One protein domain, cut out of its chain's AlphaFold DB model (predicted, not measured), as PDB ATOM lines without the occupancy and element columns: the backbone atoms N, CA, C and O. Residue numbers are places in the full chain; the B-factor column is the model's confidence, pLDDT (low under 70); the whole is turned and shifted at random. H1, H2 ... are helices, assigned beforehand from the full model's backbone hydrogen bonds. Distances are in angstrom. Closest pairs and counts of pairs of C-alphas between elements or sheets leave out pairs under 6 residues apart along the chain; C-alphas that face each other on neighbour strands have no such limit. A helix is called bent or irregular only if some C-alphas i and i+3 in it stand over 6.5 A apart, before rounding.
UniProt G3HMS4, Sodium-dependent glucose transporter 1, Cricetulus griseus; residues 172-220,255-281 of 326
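What this domain is: This is residues 172 to 220 and 255 to 281 of the 326 residues of the protein "Sodium-dependent glucose transporter 1" of Cricetulus griseus (UniProt G3HMS4). Three helical rods make a flat, open triangle with an empty middle: the short arm H1a is one side, and the long arm H1b and the helix H2 are the two long sides, which close in on each other beside the cut. H1a and H1b form the corner where the bent helix H1 turns, and the last turns of H2 come back close to the beginning of H1a. The printed part has 76 residues, 75 of them in two named helices, H1 then H2, with no named strand: an all-helix class. It is only just extended, close to loose, with a radius of gyration of the C-alphas of 17.2 A and spans of 49 by 30 by 14 A.

How they stand to each other: Start at residue 173: H1, residues 173 to 220, was assigned as one helix by its hydrogen bonds, but it is bent, with C-alphas 186 and 189 9.4 A apart. Its arms H1a, residues 173 to 186, and H1b, residues 189 to 220, are near each other and about perpendicular, at 84 degrees. Past the cut, H2, residues 255 to 281, touches H1b with residues 255 to 259 alone, and H1b touches H2 with residues 213 to 220 alone; the closest C-alphas, of Ala 216 and Asn 255, are 6.4 A apart. These two run opposite ways at a shallow tilt of 33 degrees, only just short of steep. H1a and H2 are close but not clearly touching: their closest C-alphas, of Leu 175 and Phe 278, are 8.0 A apart. In H1a every O i to N i+4 pair is within hydrogen-bond range; in H1b 23 of 28 are, in H2 21 of 23.

Where its parts are: Find C-alpha 173 at (34.576, 71.854, 88.522); H1a runs 19.6 A from there. H1b runs 49.1 A to C-alpha 220 at (-14.236, 72.069, 86.466), with a kink of 31 degrees near residue 209; it is irregular, with C-alphas 189 and 192 8.3 A apart. H2 runs 40.0 A to C-alpha 281 at (28.991, 83.953, 90.071), with a kink of 28 degrees near residue 274; it is only just irregular, with C-alphas 274 and 277 6.7 A apart.

The domain as a whole: The C-alphas of Phe 174 and Ser 220, the two farthest apart, are 49.4 A apart. Residues 221 to 254 are not printed, and C-alphas 220 and 255 are 7.3 A apart across the cut. The mean pLDDT of the printed part is 70.0; 38 residues are under 70, among them 212 to 220 and 255 to 263.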
ATOM      1  N   ASN A 172      31.939  74.443  85.349       69.12
ATOM      2  CA  ASN A 172      33.276  74.428  85.950       69.12
ATOM      3  C   ASN A 172      33.325  73.561  87.219       69.12
ATOM      4  O   ASN A 172      32.522  73.760  88.129       69.12
ATOM      5  N   HIS A 173      34.350  72.712  87.348       67.94
ATOM      6  CA  HIS A 173      34.576  71.854  88.522       67.94
ATOM      7  C   HIS A 173      34.576  72.632  89.860       67.94
ATOM      8  O   HIS A 173      34.152  72.115  90.891       67.94
ATOM      9  N   PHE A 174      34.962  73.914  89.849       62.00
ATOM     10  CA  PHE A 174      34.844  74.821  91.001       62.00
ATOM     11  C   PHE A 174      33.401  75.079  91.471       62.00
ATOM     12  O   PHE A 174      33.192  75.314  92.658       62.00
ATOM     13  N   LEU A 175      32.406  75.035  90.580       64.19
ATOM     14  CA  LEU A 175      30.985  75.151  90.929       64.19
ATOM     15  C   LEU A 175      30.468  73.851  91.554       64.19
ATOM     16  O   LEU A 175      29.703  73.912  92.512       64.19
ATOM     17  N   LEU A 176      30.937  72.694  91.076       67.31
ATOM     18  CA  LEU A 176      30.652  71.401  91.696       67.31
ATOM     19  C   LEU A 176      31.265  71.307  93.101       67.31
ATOM     20  O   LEU A 176      30.570  70.993  94.067       67.31
ATOM     21  N   LEU A 177      32.555  71.622  93.231       71.56
ATOM     22  CA  LEU A 177      33.249  71.633  94.518       71.56
ATOM     23  C   LEU A 177      32.635  72.676  95.465       71.56
ATOM     24  O   LEU A 177      32.365  72.375  96.624       71.56
ATOM     25  N   GLY A 178      32.333  73.874  94.957       70.50
ATOM     26  CA  GLY A 178      31.651  74.933  95.700       70.50
ATOM     27  C   GLY A 178      30.243  74.543  96.154       70.50
ATOM     28  O   GLY A 178      29.880  74.842  97.286       70.50
ATOM     29  N   GLY A 179      29.473  73.834  95.324       70.00
ATOM     30  CA  GLY A 179      28.149  73.310  95.670       70.00
ATOM     31  C   GLY A 179      28.210  72.240  96.762       70.00
ATOM     32  O   GLY A 179      27.507  72.353  97.762       70.00
ATOM     33  N   ASN A 180      29.112  71.262  96.627       68.94
ATOM     34  CA  ASN A 180      29.346  70.240  97.653       68.94
ATOM     35  C   ASN A 180      29.785  70.863  98.985       68.94
ATOM     36  O   ASN A 180      29.200  70.564 100.024       68.94
ATOM     37  N   VAL A 181      30.761  71.778  98.963       71.81
ATOM     38  CA  VAL A 181      31.223  72.494 100.164       71.81
ATOM     39  C   VAL A 181      30.115  73.365 100.757       71.81
ATOM     40  O   VAL A 181      30.003  73.441 101.976       71.81
ATOM     41  N   LEU A 182      29.265  73.994  99.941       69.12
ATOM     42  CA  LEU A 182      28.141  74.802 100.422       69.12
ATOM     43  C   LEU A 182      27.047  73.943 101.073       69.12
ATOM     44  O   LEU A 182      26.496  74.371 102.081       69.12
ATOM     45  N   ILE A 183      26.789  72.731 100.569       68.88
ATOM     46  CA  ILE A 183      25.887  71.746 101.191       68.88
ATOM     47  C   ILE A 183      26.490  71.201 102.497       68.88
ATOM     48  O   ILE A 183      25.814  71.199 103.528       68.88
ATOM     49  N   LEU A 184      27.778  70.836 102.512       73.88
ATOM     50  CA  LEU A 184      28.486  70.434 103.737       73.88
ATOM     51  C   LEU A 184      28.461  71.543 104.802       73.88
ATOM     52  O   LEU A 184      28.255  71.269 105.977       73.88
ATOM     53  N   ASN A 185      28.602  72.801 104.385       70.06
ATOM     54  CA  ASN A 185      28.572  74.006 105.222       70.06
ATOM     55  C   ASN A 185      27.142  74.563 105.457       70.06
ATOM     56  O   ASN A 185      26.969  75.659 106.006       70.06
ATOM     57  N   LEU A 186      26.116  73.829 105.010       69.56
ATOM     58  CA  LEU A 186      24.696  74.067 105.281       69.56
ATOM     59  C   LEU A 186      24.146  73.041 106.280       69.56
ATOM     60  O   LEU A 186      23.382  73.414 107.168       69.56
ATOM     61  N   TRP A 187      24.548  71.772 106.152       70.25
ATOM     62  CA  TRP A 187      24.172  70.700 107.079       70.25
ATOM     63  C   TRP A 187      25.156  70.527 108.240       70.25
ATOM     64  O   TRP A 187      24.729  70.541 109.397       70.25
ATOM     65  N   GLY A 188      26.453  70.391 107.951       71.81
ATOM     66  CA  GLY A 188      27.514  70.159 108.936       71.81
ATOM     67  C   GLY A 188      27.172  69.069 109.956       71.81
ATOM     68  O   GLY A 188      26.470  68.100 109.657       71.81
ATOM     69  N   ASP A 189      27.582  69.295 111.202       66.19
ATOM     70  CA  ASP A 189      27.326  68.410 112.352       66.19
ATOM     71  C   ASP A 189      25.830  68.305 112.732       66.19
ATOM     72  O   ASP A 189      25.461  67.598 113.668       66.19
ATOM     73  N   LYS A 190      24.947  69.032 112.031       66.00
ATOM     74  CA  LYS A 190      23.498  69.118 112.275       66.00
ATOM     75  C   LYS A 190      22.677  68.679 111.057       66.00
ATOM     76  O   LYS A 190      21.541  69.117 110.884       66.00
ATOM     77  N   GLY A 191      23.230  67.791 110.226       66.25
ATOM     78  CA  GLY A 191      22.561  67.291 109.022       66.25
ATOM     79  C   GLY A 191      21.222  66.586 109.278       66.25
ATOM     80  O   GLY A 191      20.252  66.825 108.560       66.25
ATOM     81  N   ALA A 192      21.136  65.771 110.336       72.00
ATOM     82  CA  ALA A 192      19.983  64.910 110.629       72.00
ATOM     83  C   ALA A 192      18.598  65.612 110.629       72.00
ATOM     84  O   ALA A 192      17.739  65.191 109.851       72.00
ATOM     85  N   PRO A 193      18.338  66.687 111.406       77.81
ATOM     86  CA  PRO A 193      17.017  67.332 111.433       77.81
ATOM     87  C   PRO A 193      16.585  67.957 110.096       77.81
ATOM     88  O   PRO A 193      15.391  68.090 109.839       77.81
ATOM     89  N   HIS A 194      17.521  68.332 109.223       77.88
ATOM     90  CA  HIS A 194      17.211  68.953 107.930       77.88
ATOM     91  C   HIS A 194      17.188  67.901 106.795       77.88
ATOM     92  O   HIS A 194      16.361  68.024 105.901       77.88
ATOM     93  N   MET A 195      17.917  66.780 106.893       76.69
ATOM     94  CA  MET A 195      17.575  65.549 106.148       76.69
ATOM     95  C   MET A 195      16.119  65.132 106.428       76.69
ATOM     96  O   MET A 195      15.346  64.872 105.507       76.69
ATOM     97  N   GLN A 196      15.707  65.152 107.699       83.62
ATOM     98  CA  GLN A 196      14.333  64.853 108.102       83.62
ATOM     99  C   GLN A 196      13.324  65.890 107.576       83.62
ATOM    100  O   GLN A 196      12.249  65.500 107.126       83.62
ATOM    101  N   ALA A 197      13.670  67.184 107.542       80.75
ATOM    102  CA  ALA A 197      12.849  68.212 106.888       80.75
ATOM    103  C   ALA A 197      12.691  67.970 105.373       80.75
ATOM    104  O   ALA A 197      11.602  68.148 104.831       80.75
ATOM    105  N   LEU A 198      13.741  67.484 104.701       82.75
ATOM    106  CA  LEU A 198      13.716  67.161 103.274       82.75
ATOM    107  C   LEU A 198      12.789  65.965 102.980       82.75
ATOM    108  O   LEU A 198      11.949  66.041 102.085       82.75
ATOM    109  N   HIS A 199      12.845  64.909 103.799       86.31
ATOM    110  CA  HIS A 199      11.878  63.806 103.744       86.31
ATOM    111  C   HIS A 199      10.450  64.246 104.115       86.31
ATOM    112  O   HIS A 199       9.490  63.781 103.499       86.31
ATOM    113  N   PHE A 200      10.294  65.167 105.070       89.06
ATOM    114  CA  PHE A 200       8.995  65.744 105.423       89.06
ATOM    115  C   PHE A 200       8.400  66.563 104.269       89.06
ATOM    116  O   PHE A 200       7.222  66.400 103.974       89.06
ATOM    117  N   SER A 201       9.188  67.388 103.570       85.00
ATOM    118  CA  SER A 201       8.701  68.164 102.417       85.00
ATOM    119  C   SER A 201       8.270  67.268 101.249       85.00
ATOM    120  O   SER A 201       7.233  67.524 100.636       85.00
ATOM    121  N   PHE A 202       8.978  66.156 101.012       85.81
ATOM    122  CA  PHE A 202       8.557  65.112 100.074       85.81
ATOM    123  C   PHE A 202       7.238  64.443 100.495       85.81
ATOM    124  O   PHE A 202       6.314  64.348  99.688       85.81
ATOM    125  N   ALA A 203       7.111  64.025 101.760       85.75
ATOM    126  CA  ALA A 203       5.891  63.408 102.286       85.75
ATOM    127  C   ALA A 203       4.690  64.375 102.284       85.75
ATOM    128  O   ALA A 203       3.572  63.978 101.963       85.75
ATOM    129  N   LEU A 204       4.926  65.657 102.571       88.19
ATOM    130  CA  LEU A 204       3.936  66.729 102.478       88.19
ATOM    131  C   LEU A 204       3.480  66.929 101.028       88.19
ATOM    132  O   LEU A 204       2.281  66.989 100.773       88.19
ATOM    133  N   GLY A 205       4.410  66.959 100.066       83.50
ATOM    134  CA  GLY A 205       4.078  66.980  98.640       83.50
ATOM    135  C   GLY A 205       3.239  65.770  98.221       83.50
ATOM    136  O   GLY A 205       2.218  65.919  97.552       83.50
ATOM    137  N   ALA A 206       3.611  64.577  98.692       84.50
ATOM    138  CA  ALA A 206       2.858  63.354  98.437       84.50
ATOM    139  C   ALA A 206       1.433  63.387  99.029       84.50
ATOM    140  O   ALA A 206       0.496  62.893  98.406       84.50
ATOM    141  N   PHE A 207       1.248  64.020 100.192       85.81
ATOM    142  CA  PHE A 207      -0.061  64.225 100.820       85.81
ATOM    143  C   PHE A 207      -0.902  65.324 100.141       85.81
ATOM    144  O   PHE A 207      -2.128  65.230 100.098       85.81
ATOM    145  N   LEU A 208      -0.265  66.347  99.559       82.75
ATOM    146  CA  LEU A 208      -0.950  67.393  98.790       82.75
ATOM    147  C   LEU A 208      -1.478  66.887  97.437       82.75
ATOM    148  O   LEU A 208      -2.476  67.412  96.950       82.75
ATOM    149  N   ALA A 209      -0.860  65.868  96.835       78.25
ATOM    150  CA  ALA A 209      -1.251  65.350  95.521       78.25
ATOM    151  C   ALA A 209      -2.741  64.929  95.399       78.25
ATOM    152  O   ALA A 209      -3.399  65.418  94.477       78.25
ATOM    153  N   PRO A 210      -3.324  64.112  96.306       74.50
ATOM    154  CA  PRO A 210      -4.766  63.836  96.312       74.50
ATOM    155  C   PRO A 210      -5.646  65.091  96.408       74.50
ATOM    156  O   PRO A 210      -6.696  65.161  95.767       74.50
ATOM    157  N   LEU A 211      -5.229  66.089  97.196       75.31
ATOM    158  CA  LEU A 211      -5.982  67.332  97.394       75.31
ATOM    159  C   LEU A 211      -5.953  68.208  96.135       75.31
ATOM    160  O   LEU A 211      -6.988  68.735  95.736       75.31
ATOM    161  N   LEU A 212      -4.795  68.308  95.476       68.31
ATOM    162  CA  LEU A 212      -4.623  69.038  94.219       68.31
ATOM    163  C   LEU A 212      -5.411  68.391  93.072       68.31
ATOM    164  O   LEU A 212      -6.084  69.104  92.332       68.31
ATOM    165  N   ALA A 213      -5.408  67.057  92.963       65.31
ATOM    166  CA  ALA A 213      -6.237  66.341  91.991       65.31
ATOM    167  C   ALA A 213      -7.739  66.600  92.223       65.31
ATOM    168  O   ALA A 213      -8.471  66.943  91.295       65.31
ATOM    169  N   LYS A 214      -8.192  66.528  93.484       65.62
ATOM    170  CA  LYS A 214      -9.590  66.800  93.850       65.62
ATOM    171  C   LYS A 214      -9.997  68.259  93.602       65.62
ATOM    172  O   LYS A 214     -11.129  68.502  93.190       65.62
ATOM    173  N   LEU A 215      -9.092  69.214  93.822       66.19
ATOM    174  CA  LEU A 215      -9.311  70.635  93.534       66.19
ATOM    175  C   LEU A 215      -9.405  70.898  92.022       66.19
ATOM    176  O   LEU A 215     -10.312  71.604  91.588       66.19
ATOM    177  N   ALA A 216      -8.517  70.289  91.229       58.41
ATOM    178  CA  ALA A 216      -8.519  70.412  89.772       58.41
ATOM    179  C   ALA A 216      -9.836  69.920  89.152       58.41
ATOM    180  O   ALA A 216     -10.371  70.584  88.276       58.41
ATOM    181  N   TRP A 217     -10.401  68.809  89.636       58.66
ATOM    182  CA  TRP A 217     -11.702  68.313  89.162       58.66
ATOM    183  C   TRP A 217     -12.893  69.100  89.739       58.66
ATOM    184  O   TRP A 217     -13.882  69.333  89.045       58.66
ATOM    185  N   GLY A 218     -12.797  69.553  90.994       50.72
ATOM    186  CA  GLY A 218     -13.834  70.368  91.636       50.72
ATOM    187  C   GLY A 218     -14.037  71.728  90.963       50.72
ATOM    188  O   GLY A 218     -15.175  72.168  90.809       50.72
ATOM    189  N   THR A 219     -12.957  72.371  90.499       49.38
ATOM    190  CA  THR A 219     -13.058  73.656  89.788       49.38
ATOM    191  C   THR A 219     -13.714  73.513  88.411       49.38
ATOM    192  O   THR A 219     -14.380  74.442  87.966       49.38
ATOM    193  N   SER A 220     -13.584  72.353  87.753       46.09
ATOM    194  CA  SER A 220     -14.236  72.069  86.466       46.09
ATOM    195  C   SER A 220     -15.749  71.900  86.622       46.09
ATOM    196  O   SER A 220     -16.518  72.481  85.860       46.09
ATOM    197  N   ASN A 255      -8.152  69.964  81.972       55.62
ATOM    198  CA  ASN A 255      -7.893  70.088  83.412       55.62
ATOM    199  C   ASN A 255      -6.701  69.231  83.888       55.62
ATOM    200  O   ASN A 255      -5.949  69.641  84.772       55.62
ATOM    201  N   LEU A 256      -6.498  68.059  83.276       56.47
ATOM    202  CA  LEU A 256      -5.374  67.168  83.560       56.47
ATOM    203  C   LEU A 256      -4.099  67.702  82.886       56.47
ATOM    204  O   LEU A 256      -3.055  67.800  83.534       56.47
ATOM    205  N   LEU A 257      -4.208  68.173  81.638       64.88
ATOM    206  CA  LEU A 257      -3.125  68.854  80.923       64.88
ATOM    207  C   LEU A 257      -2.632  70.104  81.680       64.88
ATOM    208  O   LEU A 257      -1.429  70.259  81.874       64.88
ATOM    209  N   TRP A 258      -3.535  70.949  82.190       58.38
ATOM    210  CA  TRP A 258      -3.224  72.135  83.000       58.38
ATOM    211  C   TRP A 258      -2.586  71.778  84.352       58.38
ATOM    212  O   TRP A 258      -1.669  72.475  84.793       58.38
ATOM    213  N   ALA A 259      -3.000  70.686  85.003       61.00
ATOM    214  CA  ALA A 259      -2.373  70.218  86.244       61.00
ATOM    215  C   ALA A 259      -0.920  69.746  86.018       61.00
ATOM    216  O   ALA A 259      -0.026  70.057  86.810       61.00
ATOM    217  N   TYR A 260      -0.651  69.054  84.908       66.56
ATOM    218  CA  TYR A 260       0.707  68.638  84.544       66.56
ATOM    219  C   TYR A 260       1.551  69.808  84.016       66.56
ATOM    220  O   TYR A 260       2.717  69.930  84.392       66.56
ATOM    221  N   ALA A 261       0.967  70.718  83.233       68.12
ATOM    222  CA  ALA A 261       1.630  71.926  82.750       68.12
ATOM    223  C   ALA A 261       2.027  72.857  83.906       68.12
ATOM    224  O   ALA A 261       3.184  73.258  83.982       68.12
ATOM    225  N   SER A 262       1.125  73.134  84.857       64.19
ATOM    226  CA  SER A 262       1.437  73.947  86.045       64.19
ATOM    227  C   SER A 262       2.493  73.293  86.945       64.19
ATOM    228  O   SER A 262       3.386  73.987  87.434       64.19
ATOM    229  N   THR A 263       2.473  71.962  87.089       69.50
ATOM    230  CA  THR A 263       3.544  71.199  87.762       69.50
ATOM    231  C   THR A 263       4.883  71.348  87.026       69.50
ATOM    232  O   THR A 263       5.910  71.603  87.655       69.50
ATOM    233  N   GLY A 264       4.880  71.262  85.694       70.12
ATOM    234  CA  GLY A 264       6.055  71.495  84.851       70.12
ATOM    235  C   GLY A 264       6.604  72.916  84.990       70.12
ATOM    236  O   GLY A 264       7.791  73.090  85.260       70.12
ATOM    237  N   THR A 265       5.748  73.939  84.894       72.88
ATOM    238  CA  THR A 265       6.120  75.347  85.094       72.88
ATOM    239  C   THR A 265       6.675  75.591  86.497       72.88
ATOM    240  O   THR A 265       7.683  76.281  86.624       72.88
ATOM    241  N   TYR A 266       6.094  74.992  87.541       72.50
ATOM    242  CA  TYR A 266       6.622  75.069  88.906       72.50
ATOM    243  C   TYR A 266       8.052  74.515  88.999       72.50
ATOM    244  O   TYR A 266       8.943  75.198  89.502       72.50
ATOM    245  N   VAL A 267       8.303  73.318  88.455       71.38
ATOM    246  CA  VAL A 267       9.645  72.706  88.434       71.38
ATOM    247  C   VAL A 267      10.634  73.537  87.605       71.38
ATOM    248  O   VAL A 267      11.791  73.695  88.004       71.38
ATOM    249  N   LEU A 268      10.191  74.131  86.494       71.19
ATOM    250  CA  LEU A 268      10.997  75.017  85.649       71.19
ATOM    251  C   LEU A 268      11.374  76.307  86.404       71.19
ATOM    252  O   LEU A 268      12.544  76.682  86.439       71.19
ATOM    253  N   VAL A 269      10.420  76.935  87.097       74.31
ATOM    254  CA  VAL A 269      10.648  78.120  87.944       74.31
ATOM    255  C   VAL A 269      11.600  77.806  89.102       74.31
ATOM    256  O   VAL A 269      12.565  78.541  89.308       74.31
ATOM    257  N   VAL A 270      11.399  76.693  89.819       71.50
ATOM    258  CA  VAL A 270      12.314  76.225  90.880       71.50
ATOM    259  C   VAL A 270      13.727  76.005  90.327       71.50
ATOM    260  O   VAL A 270      14.700  76.441  90.942       71.50
ATOM    261  N   SER A 271      13.850  75.421  89.132       70.56
ATOM    262  CA  SER A 271      15.138  75.237  88.451       70.56
ATOM    263  C   SER A 271      15.800  76.577  88.107       70.56
ATOM    264  O   SER A 271      16.977  76.770  88.401       70.56
ATOM    265  N   VAL A 272      15.059  77.548  87.563       73.62
ATOM    266  CA  VAL A 272      15.583  78.899  87.284       73.62
ATOM    267  C   VAL A 272      16.052  79.597  88.568       73.62
ATOM    268  O   VAL A 272      17.114  80.220  88.559       73.62
ATOM    269  N   PHE A 273      15.342  79.445  89.690       70.19
ATOM    270  CA  PHE A 273      15.784  79.982  90.983       70.19
ATOM    271  C   PHE A 273      17.011  79.265  91.568       70.19
ATOM    272  O   PHE A 273      17.823  79.925  92.221       70.19
ATOM    273  N   LEU A 274      17.206  77.968  91.294       67.19
ATOM    274  CA  LEU A 274      18.467  77.274  91.586       67.19
ATOM    275  C   LEU A 274      19.618  77.795  90.713       67.19
ATOM    276  O   LEU A 274      20.701  78.034  91.239       67.19
ATOM    277  N   PHE A 275      19.401  78.012  89.411       66.25
ATOM    278  CA  PHE A 275      20.454  78.426  88.474       66.25
ATOM    279  C   PHE A 275      20.801  79.930  88.518       66.25
ATOM    280  O   PHE A 275      21.947  80.298  88.244       66.25
ATOM    281  N   ALA A 276      19.879  80.815  88.909       67.75
ATOM    282  CA  ALA A 276      20.110  82.267  88.966       67.75
ATOM    283  C   ALA A 276      21.340  82.697  89.816       67.75
ATOM    284  O   ALA A 276      22.115  83.546  89.354       67.75
ATOM    285  N   PRO A 277      21.612  82.104  91.001       63.25
ATOM    286  CA  PRO A 277      22.873  82.288  91.724       63.25
ATOM    287  C   PRO A 277      24.145  81.974  90.915       63.25
ATOM    288  O   PRO A 277      25.146  82.675  91.077       63.25
ATOM    289  N   PHE A 278      24.130  80.959  90.042       61.16
ATOM    290  CA  PHE A 278      25.314  80.502  89.301       61.16
ATOM    291  C   PHE A 278      25.703  81.475  88.181       61.16
ATOM    292  O   PHE A 278      26.876  81.849  88.075       61.16
ATOM    293  N   PHE A 279      24.731  81.980  87.409       61.50
ATOM    294  CA  PHE A 279      24.977  83.026  86.403       61.50
ATOM    295  C   PHE A 279      25.641  84.270  87.022       61.50
ATOM    296  O   PHE A 279      26.562  84.855  86.443       61.50
ATOM    297  N   ASN A 280      25.234  84.630  88.243       56.44
ATOM    298  CA  ASN A 280      25.754  85.783  88.981       56.44
ATOM    299  C   ASN A 280      27.129  85.531  89.650       56.44
ATOM    300  O   ASN A 280      27.793  86.474  90.081       56.44
ATOM    301  N   GLN A 281      27.599  84.277  89.719       54.69
ATOM    302  CA  GLN A 281      28.991  83.953  90.071       54.69
ATOM    303  C   GLN A 281      29.904  83.900  88.838       54.69
ATOM    304  O   GLN A 281      31.021  84.413  88.892       54.69
TER     305      GLN A 281